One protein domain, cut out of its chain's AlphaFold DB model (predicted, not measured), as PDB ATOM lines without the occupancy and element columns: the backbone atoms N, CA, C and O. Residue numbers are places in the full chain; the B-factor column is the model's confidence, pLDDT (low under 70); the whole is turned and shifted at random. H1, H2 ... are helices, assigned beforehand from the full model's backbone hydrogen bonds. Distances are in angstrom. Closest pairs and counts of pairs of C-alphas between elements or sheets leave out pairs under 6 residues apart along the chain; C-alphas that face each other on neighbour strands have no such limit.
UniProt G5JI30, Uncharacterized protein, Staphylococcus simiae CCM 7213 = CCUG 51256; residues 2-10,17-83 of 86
ATOM      1  N   TYR A   2     -35.054 -10.716 -42.522       87.50
ATOM      2  CA  TYR A   2     -35.761 -11.494 -43.559       87.50
ATOM      3  C   TYR A   2     -36.351 -10.672 -44.710       87.50
ATOM      4  O   TYR A   2     -36.180 -11.052 -45.859       87.50
ATOM      5  N   PHE A   3     -36.969  -9.520 -44.423       91.00
ATOM      6  CA  PHE A   3     -37.518  -8.646 -45.469       91.00
ATOM      7  C   PHE A   3     -36.455  -8.244 -46.503       91.00
ATOM      8  O   PHE A   3     -36.668  -8.418 -47.693       91.00
ATOM      9  N   ALA A   4     -35.289  -7.779 -46.043       90.44
ATOM     10  CA  ALA A   4     -34.194  -7.370 -46.922       90.44
ATOM     11  C   ALA A   4     -33.596  -8.557 -47.698       90.44
ATOM     12  O   ALA A   4     -33.219  -8.407 -48.854       90.44
ATOM     13  N   MET A   5     -33.541  -9.746 -47.088       90.31
ATOM     14  CA  MET A   5     -33.098 -10.963 -47.779       90.31
ATOM     15  C   MET A   5     -34.070 -11.360 -48.892       90.31
ATOM     16  O   MET A   5     -33.635 -11.680 -49.993       90.31
ATOM     17  N   ILE A   6     -35.377 -11.308 -48.622       91.69
ATOM     18  CA  ILE A   6     -36.419 -11.577 -49.619       91.69
ATOM     19  C   ILE A   6     -36.363 -10.531 -50.731       91.69
ATOM     20  O   ILE A   6     -36.326 -10.897 -51.898       91.69
ATOM     21  N   GLU A   7     -36.269  -9.245 -50.391       92.44
ATOM     22  CA  GLU A   7     -36.133  -8.154 -51.362       92.44
ATOM     23  C   GLU A   7     -34.894  -8.323 -52.251       92.44
ATOM     24  O   GLU A   7     -34.954  -8.111 -53.461       92.44
ATOM     25  N   GLN A   8     -33.767  -8.752 -51.684       91.62
ATOM     26  CA  GLN A   8     -32.568  -9.048 -52.461       91.62
ATOM     27  C   GLN A   8     -32.764 -10.254 -53.389       91.62
ATOM     28  O   GLN A   8     -32.289 -10.220 -54.522       91.62
ATOM     29  N   GLN A   9     -33.451 -11.301 -52.930       90.81
ATOM     30  CA  GLN A   9     -33.740 -12.479 -53.748       90.81
ATOM     31  C   GLN A   9     -34.748 -12.178 -54.860       90.81
ATOM     32  O   GLN A   9     -34.554 -12.639 -55.979       90.81
ATOM     33  N   LEU A  10     -35.757 -11.336 -54.610       92.62
ATOM     34  CA  LEU A  10     -36.733 -10.892 -55.615       92.62
ATOM     35  C   LEU A  10     -36.062 -10.285 -56.854       92.62
ATOM     36  O   LEU A  10     -36.484 -10.552 -57.976       92.62
ATOM     37  N   PRO A  17     -40.960  -5.508 -54.442       94.12
ATOM     38  CA  PRO A  17     -41.970  -5.613 -53.393       94.12
ATOM     39  C   PRO A  17     -43.367  -5.166 -53.863       94.12
ATOM     40  O   PRO A  17     -44.355  -5.823 -53.545       94.12
ATOM     41  N   GLN A  18     -43.450  -4.107 -54.676       94.50
ATOM     42  CA  GLN A  18     -44.706  -3.620 -55.250       94.50
ATOM     43  C   GLN A  18     -45.347  -4.624 -56.216       94.50
ATOM     44  O   GLN A  18     -46.557  -4.827 -56.152       94.50
ATOM     45  N   SER A  19     -44.565  -5.271 -57.094       93.06
ATOM     46  CA  SER A  19     -45.118  -6.264 -58.029       93.06
ATOM     47  C   SER A  19     -45.698  -7.465 -57.285       93.06
ATOM     48  O   SER A  19     -46.759  -7.961 -57.658       93.06
ATOM     49  N   ILE A  20     -45.054  -7.888 -56.193       94.31
ATOM     50  CA  ILE A  20     -45.555  -8.964 -55.332       94.31
ATOM     51  C   ILE A  20     -46.855  -8.572 -54.632       94.31
ATOM     52  O   ILE A  20     -47.787  -9.374 -54.625       94.31
ATOM     53  N   VAL A  21     -46.941  -7.358 -54.074       93.81
ATOM     54  CA  VAL A  21     -48.185  -6.857 -53.465       93.81
ATOM     55  C   VAL A  21     -49.313  -6.870 -54.491       93.81
ATOM     56  O   VAL A  21     -50.350  -7.470 -54.231       93.81
ATOM     57  N   HIS A  22     -49.079  -6.310 -55.679       91.88
ATOM     58  CA  HIS A  22     -50.095  -6.238 -56.725       91.88
ATOM     59  C   HIS A  22     -50.599  -7.623 -57.154       91.88
ATOM     60  O   HIS A  22     -51.804  -7.861 -57.201       91.88
ATOM     61  N   ARG A  23     -49.691  -8.577 -57.397       91.19
ATOM     62  CA  ARG A  23     -50.075  -9.953 -57.761       91.19
ATOM     63  C   ARG A  23     -50.826 -10.661 -56.641       91.19
ATOM     64  O   ARG A  23     -51.751 -11.421 -56.907       91.19
ATOM     65  N   TYR A  24     -50.438 -10.424 -55.389       91.44
ATOM     66  CA  TYR A  24     -51.145 -10.978 -54.239       91.44
ATOM     67  C   TYR A  24     -52.565 -10.404 -54.109       91.44
ATOM     68  O   TYR A  24     -53.500 -11.147 -53.823       91.44
ATOM     69  N   GLU A  25     -52.757  -9.108 -54.361       90.69
ATOM     70  CA  GLU A  25     -54.087  -8.487 -54.390       90.69
ATOM     71  C   GLU A  25     -54.956  -9.051 -55.522       90.69
ATOM     72  O   GLU A  25     -56.105  -9.415 -55.276       90.69
ATOM     73  N   GLN A  26     -54.399  -9.205 -56.729       89.88
ATOM     74  CA  GLN A  26     -55.093  -9.828 -57.865       89.88
ATOM     75  C   GLN A  26     -55.531 -11.263 -57.547       89.88
ATOM     76  O   GLN A  26     -56.653 -11.655 -57.863       89.88
ATOM     77  N   LEU A  27     -54.681 -12.031 -56.855       87.06
ATOM     78  CA  LEU A  27     -55.017 -13.373 -56.374       87.06
ATOM     79  C   LEU A  27     -56.209 -13.373 -55.416       87.06
ATOM     80  O   LEU A  27     -57.119 -14.183 -55.574       87.06
ATOM     81  N   GLN A  28     -56.228 -12.460 -54.443       85.50
ATOM     82  CA  GLN A  28     -57.344 -12.334 -53.496       85.50
ATOM     83  C   GLN A  28     -58.646 -11.918 -54.197       85.50
ATOM     84  O   GLN A  28     -59.733 -12.372 -53.832       85.50
ATOM     85  N   GLN A  29     -58.541 -11.091 -55.237       86.88
ATOM     86  CA  GLN A  29     -59.670 -10.634 -56.050       86.88
ATOM     87  C   GLN A  29     -60.120 -11.660 -57.103       86.88
ATOM     88  O   GLN A  29     -61.152 -11.454 -57.728       86.88
ATOM     89  N   HIS A  30     -59.419 -12.794 -57.237       80.56
ATOM     90  CA  HIS A  30     -59.634 -13.808 -58.282       80.56
ATOM     91  C   HIS A  30     -59.432 -13.277 -59.716       80.56
ATOM     92  O   HIS A  30     -59.902 -13.885 -60.676       80.56
ATOM     93  N   ASP A  31     -58.680 -12.184 -59.859       80.62
ATOM     94  CA  ASP A  31     -58.418 -11.478 -61.119       80.62
ATOM     95  C   ASP A  31     -57.062 -11.856 -61.748       80.62
ATOM     96  O   ASP A  31     -56.564 -11.169 -62.638       80.62
ATOM     97  N   CYS A  32     -56.443 -12.953 -61.308       80.12
ATOM     98  CA  CYS A  32     -55.192 -13.461 -61.875       80.12
ATOM     99  C   CYS A  32     -55.394 -14.760 -62.664       80.12
ATOM    100  O   CYS A  32     -56.235 -15.606 -62.342       80.12
ATOM    101  N   SER A  33     -54.539 -14.982 -63.653       83.50
ATOM    102  CA  SER A  33     -54.434 -16.266 -64.337       83.50
ATOM    103  C   SER A  33     -53.858 -17.358 -63.424       83.50
ATOM    104  O   SER A  33     -53.123 -17.108 -62.464       83.50
ATOM    105  N   PHE A  34     -54.151 -18.616 -63.758       81.56
ATOM    106  CA  PHE A  34     -53.547 -19.772 -63.088       81.56
ATOM    107  C   PHE A  34     -52.011 -19.757 -63.173       81.56
ATOM    108  O   PHE A  34     -51.333 -20.140 -62.221       81.56
ATOM    109  N   GLU A  35     -51.464 -19.287 -64.296       85.31
ATOM    110  CA  GLU A  35     -50.021 -19.190 -64.509       85.31
ATOM    111  C   GLU A  35     -49.375 -18.176 -63.554       85.31
ATOM    112  O   GLU A  35     -48.381 -18.496 -62.902       85.31
ATOM    113  N   GLU A  36     -49.973 -16.994 -63.390       83.56
ATOM    114  CA  GLU A  36     -49.489 -15.970 -62.450       83.56
ATOM    115  C   GLU A  36     -49.510 -16.470 -61.002       83.56
ATOM    116  O   GLU A  36     -48.560 -16.240 -60.244       83.56
ATOM    117  N   HIS A  37     -50.546 -17.226 -60.628       84.56
ATOM    118  CA  HIS A  37     -50.610 -17.868 -59.318       84.56
ATOM    119  C   HIS A  37     -49.450 -18.852 -59.113       84.56
ATOM    120  O   HIS A  37     -48.770 -18.816 -58.083       84.56
ATOM    121  N   GLN A  38     -49.196 -19.718 -60.097       88.25
ATOM    122  CA  GLN A  38     -48.108 -20.690 -60.022       88.25
ATOM    123  C   GLN A  38     -46.736 -20.019 -59.960       88.25
ATOM    124  O   GLN A  38     -45.881 -20.460 -59.191       88.25
ATOM    125  N   GLN A  39     -46.525 -18.943 -60.719       90.50
ATOM    126  CA  GLN A  39     -45.273 -18.189 -60.690       90.50
ATOM    127  C   GLN A  39     -45.020 -17.579 -59.307       90.50
ATOM    128  O   GLN A  39     -43.932 -17.758 -58.755       90.50
ATOM    129  N   LEU A  40     -46.023 -16.929 -58.704       90.75
ATOM    130  CA  LEU A  40     -45.875 -16.352 -57.365       90.75
ATOM    131  C   LEU A  40     -45.561 -17.427 -56.315       90.75
ATOM    132  O   LEU A  40     -44.651 -17.254 -55.498       90.75
ATOM    133  N   GLN A  41     -46.270 -18.558 -56.361       91.00
ATOM    134  CA  GLN A  41     -45.993 -19.684 -55.472       91.00
ATOM    135  C   GLN A  41     -44.579 -20.235 -55.674       91.00
ATOM    136  O   GLN A  41     -43.876 -20.492 -54.698       91.00
ATOM    137  N   ALA A  42     -44.132 -20.404 -56.920       92.31
ATOM    138  CA  ALA A  42     -42.796 -20.906 -57.226       92.31
ATOM    139  C   ALA A  42     -41.699 -19.990 -56.662       92.31
ATOM    140  O   ALA A  42     -40.765 -20.476 -56.020       92.31
ATOM    141  N   ILE A  43     -41.848 -18.674 -56.828       93.62
ATOM    142  CA  ILE A  43     -40.927 -17.666 -56.290       93.62
ATOM    143  C   ILE A  43     -40.796 -17.816 -54.767       93.62
ATOM    144  O   ILE A  43     -39.689 -17.941 -54.237       93.62
ATOM    145  N   PHE A  44     -41.919 -17.876 -54.049       94.12
ATOM    146  CA  PHE A  44     -41.890 -17.958 -52.589       94.12
ATOM    147  C   PHE A  44     -41.548 -19.344 -52.046       94.12
ATOM    148  O   PHE A  44     -40.999 -19.438 -50.947       94.12
ATOM    149  N   ASN A  45     -41.770 -20.411 -52.817       94.12
ATOM    150  CA  ASN A  45     -41.204 -21.726 -52.523       94.12
ATOM    151  C   ASN A  45     -39.675 -21.633 -52.493       94.12
ATOM    152  O   ASN A  45     -39.056 -22.007 -51.496       94.12
ATOM    153  N   VAL A  46     -39.064 -21.073 -53.543       92.19
ATOM    154  CA  VAL A  46     -37.605 -20.900 -53.613       92.19
ATOM    155  C   VAL A  46     -37.099 -20.027 -52.466       92.19
ATOM    156  O   VAL A  46     -36.135 -20.402 -51.800       92.19
ATOM    157  N   MET A  47     -37.770 -18.910 -52.168       90.75
ATOM    158  CA  MET A  47     -37.393 -18.045 -51.044       90.75
ATOM    159  C   MET A  47     -37.483 -18.758 -49.706       90.75
ATOM    160  O   MET A  47     -36.560 -18.662 -48.905       90.75
ATOM    161  N   TYR A  48     -38.564 -19.490 -49.452       91.88
ATOM    162  CA  TYR A  48     -38.733 -20.222 -48.205       91.88
ATOM    163  C   TYR A  48     -37.611 -21.249 -48.012       91.88
ATOM    164  O   TYR A  48     -37.009 -21.312 -46.938       91.88
ATOM    165  N   TYR A  49     -37.262 -22.002 -49.061       89.38
ATOM    166  CA  TYR A  49     -36.132 -22.930 -49.013       89.38
ATOM    167  C   TYR A  49     -34.796 -22.214 -48.816       89.38
ATOM    168  O   TYR A  49     -33.998 -22.655 -47.992       89.38
ATOM    169  N   TYR A  50     -34.569 -21.101 -49.512       88.25
ATOM    170  CA  TYR A  50     -33.369 -20.288 -49.345       88.25
ATOM    171  C   TYR A  50     -33.232 -19.760 -47.912       88.25
ATOM    172  O   TYR A  50     -32.173 -19.878 -47.310       88.25
ATOM    173  N   LEU A  51     -34.298 -19.224 -47.320       88.19
ATOM    174  CA  LEU A  51     -34.264 -18.719 -45.945       88.19
ATOM    175  C   LEU A  51     -34.056 -19.844 -44.932       88.19
ATOM    176  O   LEU A  51     -33.349 -19.654 -43.944       88.19
ATOM    177  N   LYS A  52     -34.632 -21.021 -45.190       86.81
ATOM    178  CA  LYS A  52     -34.454 -22.211 -44.354       86.81
ATOM    179  C   LYS A  52     -33.008 -22.715 -44.354       86.81
ATOM    180  O   LYS A  52     -32.573 -23.254 -43.342       86.81
ATOM    181  N   THR A  53     -32.275 -22.561 -45.458       83.38
ATOM    182  CA  THR A  53     -30.869 -22.988 -45.566       83.38
ATOM    183  C   THR A  53     -29.876 -21.891 -45.188       83.38
ATOM    184  O   THR A  53     -28.828 -22.193 -44.624       83.38
ATOM    185  N   ALA A  54     -30.192 -20.626 -45.475       77.00
ATOM    186  CA  ALA A  54     -29.312 -19.486 -45.239       77.00
ATOM    187  C   ALA A  54     -29.338 -18.987 -43.788       77.00
ATOM    188  O   ALA A  54     -28.352 -18.412 -43.328       77.00
ATOM    189  N   VAL A  55     -30.449 -19.172 -43.062       66.25
ATOM    190  CA  VAL A  55     -30.583 -18.654 -41.696       66.25
ATOM    191  C   VAL A  55     -30.361 -19.755 -40.671       66.25
ATOM    192  O   VAL A  55     -31.082 -20.746 -40.609       66.25
ATOM    193  N   THR A  56     -29.374 -19.535 -39.806       62.81
ATOM    194  CA  THR A  56     -28.950 -20.458 -38.743       62.81
ATOM    195  C   THR A  56     -30.043 -20.706 -37.690       62.81
ATOM    196  O   THR A  56     -29.958 -21.662 -36.924       62.81
ATOM    197  N   SER A  57     -31.096 -19.881 -37.660       64.38
ATOM    198  CA  SER A  57     -32.250 -20.020 -36.770       64.38
ATOM    199  C   SER A  57     -33.517 -20.382 -37.549       64.38
ATOM    200  O   SER A  57     -34.346 -19.537 -37.883       64.38
ATOM    201  N   GLN A  58     -33.727 -21.681 -37.778       73.00
ATOM    202  CA  GLN A  58     -35.009 -22.201 -38.273       73.00
ATOM    203  C   GLN A  58     -36.185 -21.811 -37.354       73.00
ATOM    204  O   GLN A  58     -37.326 -21.700 -37.796       73.00
ATOM    205  N   ARG A  59     -35.900 -21.554 -36.071       78.44
ATOM    206  CA  ARG A  59     -36.875 -21.070 -35.093       78.44
ATOM    207  C   ARG A  59     -37.412 -19.686 -35.452       78.44
ATOM    208  O   ARG A  59     -38.608 -19.473 -35.309       78.44
ATOM    209  N   GLU A  60     -36.565 -18.775 -35.923       82.00
ATOM    210  CA  GLU A  60     -36.983 -17.431 -36.336       82.00
ATOM    211  C   GLU A  60     -37.820 -17.448 -37.611       82.00
ATOM    212  O   GLU A  60     -38.858 -16.789 -37.656       82.00
ATOM    213  N   LEU A  61     -37.439 -18.266 -38.599       85.81
ATOM    214  CA  LEU A  61     -38.257 -18.474 -39.794       85.81
ATOM    215  C   LEU A  61     -39.642 -19.011 -39.407       85.81
ATOM    216  O   LEU A  61     -40.647 -18.467 -39.839       85.81
ATOM    217  N   ASN A  62     -39.710 -19.989 -38.502       87.19
ATOM    218  CA  ASN A  62     -40.979 -20.553 -38.033       87.19
ATOM    219  C   ASN A  62     -41.860 -19.572 -37.233       87.19
ATOM    220  O   ASN A  62     -43.040 -19.862 -37.040       87.19
ATOM    221  N   MET A  63     -41.316 -18.451 -36.736       87.06
ATOM    222  CA  MET A  63     -42.123 -17.390 -36.113       87.06
ATOM    223  C   MET A  63     -42.830 -16.514 -37.150       87.06
ATOM    224  O   MET A  63     -43.851 -15.917 -36.823       87.06
ATOM    225  N   ILE A  64     -42.287 -16.421 -38.368       88.50
ATOM    226  CA  ILE A  64     -42.860 -15.609 -39.450       88.50
ATOM    227  C   ILE A  64     -43.649 -16.445 -40.458       88.50
ATOM    228  O   ILE A  64     -44.660 -15.970 -40.959       88.50
ATOM    229  N   ALA A  65     -43.195 -17.667 -40.751       91.69
ATOM    230  CA  ALA A  65     -43.810 -18.563 -41.718       91.69
ATOM    231  C   ALA A  65     -43.368 -20.019 -41.510       91.69
ATOM    232  O   ALA A  65     -42.180 -20.343 -41.441       91.69
ATOM    233  N   ARG A  66     -44.331 -20.933 -41.487       90.44
ATOM    234  CA  ARG A  66     -44.143 -22.390 -41.444       90.44
ATOM    235  C   ARG A  66     -44.159 -23.015 -42.830       90.44
ATOM    236  O   ARG A  66     -43.685 -24.137 -42.992       90.44
ATOM    237  N   HIS A  67     -44.679 -22.297 -43.818       90.81
ATOM    238  CA  HIS A  67     -44.705 -22.711 -45.211       90.81
ATOM    239  C   HIS A  67     -44.663 -21.496 -46.158       90.81
ATOM    240  O   HIS A  67     -44.886 -20.366 -45.723       90.81
ATOM    241  N   PRO A  68     -44.409 -21.709 -47.460       92.31
ATOM    242  CA  PRO A  68     -44.246 -20.637 -48.445       92.31
ATOM    243  C   PRO A  68     -45.419 -19.651 -48.517       92.31
ATOM    244  O   PRO A  68     -45.184 -18.450 -48.574       92.31
ATOM    245  N   ASN A  69     -46.670 -20.117 -48.420       91.12
ATOM    246  CA  ASN A  69     -47.826 -19.208 -48.457       91.12
ATOM    247  C   ASN A  69     -47.874 -18.235 -47.264       91.12
ATOM    248  O   ASN A  69     -48.081 -17.046 -47.471       91.12
ATOM    249  N   GLU A  70     -47.589 -18.695 -46.038       93.38
ATOM    250  CA  GLU A  70     -47.460 -17.805 -44.872       93.38
ATOM    251  C   GLU A  70     -46.314 -16.797 -45.066       93.38
ATOM    252  O   GLU A  70     -46.397 -15.659 -44.610       93.38
ATOM    253  N   LEU A  71     -45.250 -17.183 -45.784       94.31
ATOM    254  CA  LEU A  71     -44.144 -16.277 -46.098       94.31
ATOM    255  C   LEU A  71     -44.568 -15.178 -47.083       94.31
ATOM    256  O   LEU A  71     -44.142 -14.035 -46.908       94.31
ATOM    257  N   ILE A  72     -45.405 -15.505 -48.078       94.50
ATOM    258  CA  ILE A  72     -46.010 -14.520 -48.992       94.50
ATOM    259  C   ILE A  72     -46.827 -13.516 -48.187       94.50
ATOM    260  O   ILE A  72     -46.590 -12.314 -48.280       94.50
ATOM    261  N   GLU A  73     -47.747 -14.011 -47.360       93.38
ATOM    262  CA  GLU A  73     -48.628 -13.179 -46.537       93.38
ATOM    263  C   GLU A  73     -47.826 -12.259 -45.621       93.38
ATOM    264  O   GLU A  73     -48.012 -11.041 -45.632       93.38
ATOM    265  N   TRP A  74     -46.869 -12.824 -44.880       95.12
ATOM    266  CA  TRP A  74     -45.990 -12.055 -44.011       95.12
ATOM    267  C   TRP A  74     -45.244 -10.967 -44.789       95.12
ATOM    268  O   TRP A  74     -45.192  -9.817 -44.346       95.12
ATOM    269  N   PHE A  75     -44.691 -11.294 -45.959       95.31
ATOM    270  CA  PHE A  75     -43.965 -10.333 -46.783       95.31
ATOM    271  C   PHE A  75     -44.870  -9.204 -47.286       95.31
ATOM    272  O   PHE A  75     -44.488  -8.035 -47.194       95.31
ATOM    273  N   VAL A  76     -46.083  -9.521 -47.743       94.75
ATOM    274  CA  VAL A  76     -47.080  -8.534 -48.182       94.75
ATOM    275  C   VAL A  76     -47.486  -7.613 -47.026       94.75
ATOM    276  O   VAL A  76     -47.459  -6.390 -47.178       94.75
ATOM    277  N   PHE A  77     -47.734  -8.148 -45.826       94.31
ATOM    278  CA  PHE A  77     -47.974  -7.326 -44.633       94.31
ATOM    279  C   PHE A  77     -46.798  -6.390 -44.319       94.31
ATOM    280  O   PHE A  77     -46.992  -5.211 -44.007       94.31
ATOM    281  N   GLN A  78     -45.561  -6.883 -44.432       94.38
ATOM    282  CA  GLN A  78     -44.370  -6.051 -44.257       94.38
ATOM    283  C   GLN A  78     -44.248  -4.962 -45.334       94.38
ATOM    284  O   GLN A  78     -43.751  -3.872 -45.028       94.38
ATOM    285  N   CYS A  79     -44.694  -5.235 -46.562       94.25
ATOM    286  CA  CYS A  79     -44.727  -4.274 -47.660       94.25
ATOM    287  C   CYS A  79     -45.695  -3.124 -47.370       94.25
ATOM    288  O   CYS A  79     -45.301  -1.962 -47.491       94.25
ATOM    289  N   TYR A  80     -46.910  -3.417 -46.896       93.69
ATOM    290  CA  TYR A  80     -47.864  -2.380 -46.488       93.69
ATOM    291  C   TYR A  80     -47.312  -1.491 -45.376       93.69
ATOM    292  O   TYR A  80     -47.355  -0.267 -45.490       93.69
ATOM    293  N   TYR A  81     -46.711  -2.087 -44.339       92.56
ATOM    294  CA  TYR A  81     -46.099  -1.332 -43.240       92.56
ATOM    295  C   TYR A  81     -45.000  -0.364 -43.716       92.56
ATOM    296  O   TYR A  81     -44.806   0.701 -43.135       92.56
ATOM    297  N   ARG A  82     -44.288  -0.720 -44.790       92.88
ATOM    298  CA  ARG A  82     -43.204   0.082 -45.385       92.88
ATOM    299  C   ARG A  82     -43.666   1.032 -46.491       92.88
ATOM    300  O   ARG A  82     -42.846   1.787 -47.001       92.88
ATOM    301  N   GLY A  83     -44.953   1.026 -46.840       90.75
ATOM    302  CA  GLY A  83     -45.524   1.917 -47.850       90.75
ATOM    303  C   GLY A  83     -45.376   1.444 -49.297       90.75
ATOM    304  O   GLY A  83     -45.533   2.260 -50.196       90.75
TER     305      GLY A  83
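AT A GLANCE: This is residues 2 to 10 and 17 to 83 of the 86 residues of an uncharacterized protein of Staphylococcus simiae CCM 7213 = CCUG 51256 (UniProt G5JI30). One long helix, H3, makes the bar of a T, and H5 is its stem, starting near the middle of the bar and running away from it at about a right angle. H2 and H1 pack under the bar, H2 crossing H5 and reaching the first part of H3, H1 beyond the other side of the stem; short H4 makes the turn from the far end of H3 back to H5. The printed part has 76 residues with five named helices, H1 to H5 in chain order, and no named strand; its class is all helix, the helix packing mostly crossed. It is compact, with a radius of gyration of the C-alphas of 12.2 A, and spans 38 by 26 by 20 A.

HOW THE PARTS SIT: H1, residues 2 to 10, touches residues 43 to 51 of H3, residues 34 to 54, at a steep tilt of 54 degrees, opposite ways; the closest C-alphas, of Ile 6 and Met 47, are 6.7 A apart. H3 is the hub, touching four other helices. H2, residues 17 to 29, touches residues 36 to 40 of H3 at a steep tilt of 50 degrees, opposite ways, with the C-alphas of Leu 27 and His 37 closest at 6.9 A. H2 also touches residues 76 to 79 of H5, residues 68 to 82, closest at C-alphas 21 and 76, 5.7 A. Residues 68 to 72 of H5 touch residues 41 to 48 of H3, about perpendicular at 89 degrees, closest at the C-alphas of Asn 45 and Pro 68, 5.2 A. H1 is close to H5 but not clearly touching, with the C-alphas of Phe 3 and Phe 75 closest at 6.8 A. H4, residues 58 to 64, touches H3 only at the corner, and only just, with 3 pairs of C-alphas within 8 A, closest at Lys 52 and Gln 58, 6.1 A. H2 and H4 are apart. Every O i to N i+4 pair is within hydrogen-bond range in H1, H2, H3 and H5, and 2 of 3 are in H4.

IN THESE COORDINATES: H1 begins at C-alpha 2, (-35.761, -11.494, -43.559), and is 12.1 A long. H2 is 18.6 A long. H3 measures 30.1 A from C-alpha 34, (-53.547, -19.772, -63.088), to C-alpha 54. H4 is 10.3 A long. H5 is 21.0 A long and ends at C-alpha 82, (-43.204, 0.082, -45.385).

THE WHOLE: The two C-alphas farthest apart, of Asp 31 and Thr 56, are 38.1 A apart. Residues 11 to 16 are not printed, and the gap across this cut, from C-alpha 10 to C-alpha 17, is 7.8 A. The links H2 to H3, H3 to H4 and H4 to H5 are tight. The mean pLDDT of the printed part is 88.6, and residues 55 to 57 are under 70.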